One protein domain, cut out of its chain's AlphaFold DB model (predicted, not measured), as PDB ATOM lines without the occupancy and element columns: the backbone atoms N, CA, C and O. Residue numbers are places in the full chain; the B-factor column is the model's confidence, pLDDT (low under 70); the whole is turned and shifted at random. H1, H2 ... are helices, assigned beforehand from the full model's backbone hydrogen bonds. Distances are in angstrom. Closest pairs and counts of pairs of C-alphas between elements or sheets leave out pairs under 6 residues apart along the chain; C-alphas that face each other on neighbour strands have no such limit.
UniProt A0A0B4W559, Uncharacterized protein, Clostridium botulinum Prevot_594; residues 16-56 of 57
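What this domain is: This is residues 16 to 56 of the 57 residues of an uncharacterized protein of Clostridium botulinum Prevot_594 (UniProt A0A0B4W559). There is little regular structure here: a long loop without a named element, residues 25 to 45, leads away from the small helix H1 and folds back to the longer helix H2, whose residues 49 to 54 stick out with residues 55 and 56 as a free arm. The printed part has 41 residues with two named helices, H1 then H2, and no named strand; its class is all helix, with 13 residues in named elements. It is loose, with a radius of gyration of the C-alphas of 12.5 A, and spans 43 by 20 by 14 A, the arm adding to the length.

Where its parts are: H2, residues 46 to 54, runs 12.7 A from C-alpha 46 at (-53.945, -8.858, 42.942) to C-alpha 54 at (-54.823, -5.914, 55.220). H1 is residues 21 to 24, beginning at C-alpha 21 at (-45.212, -7.608, 40.515).

How they stand to each other: H2 and H1 are close but not clearly touching; their closest C-alphas, of Trp 47 and Ser 21, are 7.9 A apart. In H2 every O i to N i+4 pair is within hydrogen-bond range; H1 is too short for such a pair.

The domain as a whole: The C-alphas farthest apart, of Thr 33 and Ile 56, are 43.5 A apart. The link from H1 to H2 is long, and the printed part has no cut. Mean pLDDT of the printed part is 85.3; residues 54 to 56 are under 70.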
ATOM      1  N   TRP A  16     -48.081  -2.510  39.875       92.00
ATOM      2  CA  TRP A  16     -48.142  -2.142  41.287       92.00
ATOM      3  C   TRP A  16     -47.250  -0.922  41.519       92.00
ATOM      4  O   TRP A  16     -46.041  -1.073  41.425       92.00
ATOM      5  N   GLU A  17     -47.816   0.260  41.778       90.06
ATOM      6  CA  GLU A  17     -47.060   1.486  42.115       90.06
ATOM      7  C   GLU A  17     -45.807   1.726  41.244       90.06
ATOM      8  O   GLU A  17     -44.676   1.716  41.725       90.06
ATOM      9  N   ASP A  18     -45.996   1.875  39.930       89.50
ATOM     10  CA  ASP A  18     -44.918   2.006  38.935       89.50
ATOM     11  C   ASP A  18     -43.967   0.795  38.818       89.50
ATOM     12  O   ASP A  18     -43.003   0.830  38.052       89.50
ATOM     13  N   MET A  19     -44.251  -0.317  39.499       89.12
ATOM     14  CA  MET A  19     -43.513  -1.581  39.436       89.12
ATOM     15  C   MET A  19     -44.296  -2.705  38.743       89.12
ATOM     16  O   MET A  19     -45.518  -2.666  38.586       89.12
ATOM     17  N   CYS A  20     -43.572  -3.745  38.316       89.38
ATOM     18  CA  CYS A  20     -44.164  -5.006  37.865       89.38
ATOM     19  C   CYS A  20     -44.064  -6.075  38.960       89.38
ATOM     20  O   CYS A  20     -42.958  -6.500  39.290       89.38
ATOM     21  N   SER A  21     -45.188  -6.581  39.464       90.31
ATOM     22  CA  SER A  21     -45.212  -7.608  40.515       90.31
ATOM     23  C   SER A  21     -44.516  -8.907  40.097       90.31
ATOM     24  O   SER A  21     -43.793  -9.489  40.898       90.31
ATOM     25  N   LYS A  22     -44.608  -9.312  38.822       88.19
ATOM     26  CA  LYS A  22     -43.824 -10.441  38.278       88.19
ATOM     27  C   LYS A  22     -42.333 -10.261  38.492       88.19
ATOM     28  O   LYS A  22     -41.637 -11.195  38.858       88.19
ATOM     29  N   ASN A  23     -41.852  -9.048  38.262       84.75
ATOM     30  CA  ASN A  23     -40.448  -8.752  38.423       84.75
ATOM     31  C   ASN A  23     -40.009  -8.797  39.887       84.75
ATOM     32  O   ASN A  23     -38.919  -9.271  40.187       84.75
ATOM     33  N   VAL A  24     -40.863  -8.296  40.782       86.75
ATOM     34  CA  VAL A  24     -40.643  -8.360  42.233       86.75
ATOM     35  C   VAL A  24     -40.613  -9.816  42.709       86.75
ATOM     36  O   VAL A  24     -39.785 -10.168  43.538       86.75
ATOM     37  N   ASN A  25     -41.444 -10.673  42.114       87.12
ATOM     38  CA  ASN A  25     -41.482 -12.115  42.367       87.12
ATOM     39  C   ASN A  25     -40.393 -12.915  41.624       87.12
ATOM     40  O   ASN A  25     -40.480 -14.139  41.564       87.12
ATOM     41  N   GLU A  26     -39.404 -12.249  41.017       82.31
ATOM     42  CA  GLU A  26     -38.335 -12.873  40.220       82.31
ATOM     43  C   GLU A  26     -38.843 -13.738  39.043       82.31
ATOM     44  O   GLU A  26     -38.124 -14.580  38.498       82.31
ATOM     45  N   GLU A  27     -40.078 -13.509  38.590       83.56
ATOM     46  CA  GLU A  27     -40.634 -14.146  37.404       83.56
ATOM     47  C   GLU A  27     -40.061 -13.518  36.127       83.56
ATOM     48  O   GLU A  27     -39.883 -12.302  36.000       83.56
ATOM     49  N   MET A  28     -39.826 -14.358  35.116       79.81
ATOM     50  CA  MET A  28     -39.276 -13.910  33.840       79.81
ATOM     51  C   MET A  28     -40.229 -12.939  33.127       79.81
ATOM     52  O   MET A  28     -41.306 -13.313  32.656       79.81
ATOM     53  N   MET A  29     -39.785 -11.694  32.955       79.38
ATOM     54  CA  MET A  29     -40.421 -10.741  32.049       79.38
ATOM     55  C   MET A  29     -39.830 -10.857  30.645       79.38
ATOM     56  O   MET A  29     -38.616 -10.798  30.455       79.38
ATOM     57  N   VAL A  30     -40.699 -10.987  29.641       83.94
ATOM     58  CA  VAL A  30     -40.295 -11.045  28.233       83.94
ATOM     59  C   VAL A  30     -40.680  -9.736  27.560       83.94
ATOM     60  O   VAL A  30     -41.862  -9.411  27.460       83.94
ATOM     61  N   ILE A  31     -39.686  -8.998  27.072       84.88
ATOM     62  CA  ILE A  31     -39.875  -7.757  26.316       84.88
ATOM     63  C   ILE A  31     -39.724  -8.053  24.815       84.88
ATOM     64  O   ILE A  31     -38.883  -8.858  24.414       84.88
ATOM     65  N   ASP A  32     -40.575  -7.460  23.979       84.00
ATOM     66  CA  ASP A  32     -40.490  -7.562  22.523       84.00
ATOM     67  C   ASP A  32     -39.469  -6.581  21.920       84.00
ATOM     68  O   ASP A  32     -38.859  -5.760  22.602       84.00
ATOM     69  N   THR A  33     -39.289  -6.654  20.602       88.38
ATOM     70  CA  THR A  33     -38.369  -5.780  19.859       88.38
ATOM     71  C   THR A  33     -38.783  -4.307  19.861       88.38
ATOM     72  O   THR A  33     -37.976  -3.457  19.509       88.38
ATOM     73  N   ASN A  34     -40.024  -3.997  20.247       86.31
ATOM     74  CA  ASN A  34     -40.550  -2.639  20.367       86.31
ATOM     75  C   ASN A  34     -40.448  -2.107  21.807       86.31
ATOM     76  O   ASN A  34     -40.970  -1.030  22.091       86.31
ATOM     77  N   GLY A  35     -39.833  -2.860  22.727       79.94
ATOM     78  CA  GLY A  35     -39.747  -2.492  24.139       79.94
ATOM     79  C   GLY A  35     -41.041  -2.725  24.926       79.94
ATOM     80  O   GLY A  35     -41.185  -2.186  26.021       79.94
ATOM     81  N   LYS A  36     -41.995  -3.504  24.399       83.62
ATOM     82  CA  LYS A  36     -43.272  -3.813  25.059       83.62
ATOM     83  C   LYS A  36     -43.224  -5.156  25.772       83.62
ATOM     84  O   LYS A  36     -42.623  -6.114  25.296       83.62
ATOM     85  N   CYS A  37     -43.921  -5.252  26.898       87.31
ATOM     86  CA  CYS A  37     -44.085  -6.510  27.617       87.31
ATOM     87  C   CYS A  37     -44.919  -7.505  26.787       87.31
ATOM     88  O   CYS A  37     -46.098  -7.260  26.535       87.31
ATOM     89  N   LYS A  38     -44.327  -8.634  26.370       87.75
ATOM     90  CA  LYS A  38     -45.039  -9.719  25.663       87.75
ATOM     91  C   LYS A  38     -46.013 -10.467  26.561       87.75
ATOM     92  O   LYS A  38     -46.959 -11.066  26.066       87.75
ATOM     93  N   THR A  39     -45.757 -10.457  27.862       87.56
ATOM     94  CA  THR A  39     -46.603 -11.086  28.879       87.56
ATOM     95  C   THR A  39     -47.604 -10.098  29.480       87.56
ATOM     96  O   THR A  39     -48.138 -10.356  30.556       87.56
ATOM     97  N   PHE A  40     -47.845  -8.964  28.805       89.50
ATOM     98  CA  PHE A  40     -48.894  -8.023  29.177       89.50
ATOM     99  C   PHE A  40     -50.255  -8.715  29.155       89.50
ATOM    100  O   PHE A  40     -50.626  -9.358  28.173       89.50
ATOM    101  N   GLU A  41     -51.004  -8.520  30.230       92.44
ATOM    102  CA  GLU A  41     -52.382  -8.961  30.351       92.44
ATOM    103  C   GLU A  41     -53.172  -7.851  31.040       92.44
ATOM    104  O   GLU A  41     -52.708  -7.275  32.028       92.44
ATOM    105  N   GLU A  42     -54.328  -7.510  30.475       95.12
ATOM    106  CA  GLU A  42     -55.168  -6.432  30.987       95.12
ATOM    107  C   GLU A  42     -55.872  -6.862  32.279       95.12
ATOM    108  O   GLU A  42     -56.381  -7.978  32.379       95.12
ATOM    109  N   GLY A  43     -55.892  -5.982  33.278       94.62
ATOM    110  CA  GLY A  43     -56.558  -6.228  34.552       94.62
ATOM    111  C   GLY A  43     -56.010  -5.374  35.690       94.62
ATOM    112  O   GLY A  43     -55.178  -4.493  35.484       94.62
ATOM    113  N   VAL A  44     -56.484  -5.660  36.902       93.00
ATOM    114  CA  VAL A  44     -56.031  -5.027  38.150       93.00
ATOM    115  C   VAL A  44     -55.134  -6.005  38.899       93.00
ATOM    116  O   VAL A  44     -55.466  -7.188  38.983       93.00
ATOM    117  N   SER A  45     -54.011  -5.520  39.433       92.88
ATOM    118  CA  SER A  45     -53.086  -6.352  40.206       92.88
ATOM    119  C   SER A  45     -53.713  -6.891  41.479       92.88
ATOM    120  O   SER A  45     -54.346  -6.159  42.238       92.88
ATOM    121  N   ASP A  46     -53.486  -8.180  41.730       91.75
ATOM    122  CA  ASP A  46     -53.945  -8.858  42.942       91.75
ATOM    123  C   ASP A  46     -53.301  -8.283  44.208       91.75
ATOM    124  O   ASP A  46     -53.845  -8.449  45.295       91.75
ATOM    125  N   TRP A  47     -52.184  -7.563  44.077       91.25
ATOM    126  CA  TRP A  47     -51.541  -6.881  45.197       91.25
ATOM    127  C   TRP A  47     -52.402  -5.730  45.740       91.25
ATOM    128  O   TRP A  47     -52.412  -5.532  46.948       91.25
ATOM    129  N   TYR A  48     -53.198  -5.048  44.897       90.69
ATOM    130  CA  TYR A  48     -54.157  -4.024  45.363       90.69
ATOM    131  C   TYR A  48     -55.296  -4.636  46.168       90.69
ATOM    132  O   TYR A  48     -55.700  -4.085  47.184       90.69
ATOM    133  N   LYS A  49     -55.765  -5.820  45.769       88.31
ATOM    134  CA  LYS A  49     -56.790  -6.540  46.531       88.31
ATOM    135  C   LYS A  49     -56.252  -6.961  47.899       88.31
ATOM    136  O   LYS A  49     -56.918  -6.782  48.906       88.31
ATOM    137  N   GLN A  50     -55.018  -7.465  47.933       87.06
ATOM    138  CA  GLN A  50     -54.361  -7.866  49.178       87.06
ATOM    139  C   GLN A  50     -54.094  -6.674  50.102       87.06
ATOM    140  O   GLN A  50     -54.282  -6.802  51.306       87.06
ATOM    141  N   SER A  51     -53.681  -5.516  49.573       85.62
ATOM    142  CA  SER A  51     -53.483  -4.325  50.406       85.62
ATOM    143  C   SER A  51     -54.789  -3.832  51.026       85.62
ATOM    144  O   SER A  51     -54.792  -3.471  52.195       85.62
ATOM    145  N   GLU A  52     -55.897  -3.875  50.281       82.06
ATOM    146  CA  GLU A  52     -57.225  -3.508  50.796       82.06
ATOM    147  C   GLU A  52     -57.720  -4.478  51.885       82.06
ATOM    148  O   GLU A  52     -58.382  -4.057  52.831       82.06
ATOM    149  N   GLU A  53     -57.384  -5.768  51.788       75.19
ATOM    150  CA  GLU A  53     -57.730  -6.774  52.804       75.19
ATOM    151  C   GLU A  53     -56.934  -6.609  54.111       75.19
ATOM    152  O   GLU A  53     -57.457  -6.906  55.184       75.19
ATOM    153  N   ILE A  54     -55.692  -6.116  54.045       64.81
ATOM    154  CA  ILE A  54     -54.823  -5.914  55.220       64.81
ATOM    155  C   ILE A  54     -55.268  -4.705  56.064       64.81
ATOM    156  O   ILE A  54     -55.010  -4.672  57.263       64.81
ATOM    157  N   GLU A  55     -55.971  -3.730  55.485       59.25
ATOM    158  CA  GLU A  55     -56.437  -2.531  56.202       59.25
ATOM    159  C   GLU A  55     -57.679  -2.765  57.095       59.25
ATOM    160  O   GLU A  55     -58.169  -1.821  57.719       59.25
ATOM    161  N   ILE A  56     -58.200  -3.999  57.173       57.66
ATOM    162  CA  ILE A  56     -59.435  -4.346  57.909       57.66
ATOM    163  C   ILE A  56     -59.158  -5.054  59.264       57.66
ATOM    164  O   ILE A  56     -60.113  -5.379  59.974       57.66
TER     165      ILE A  56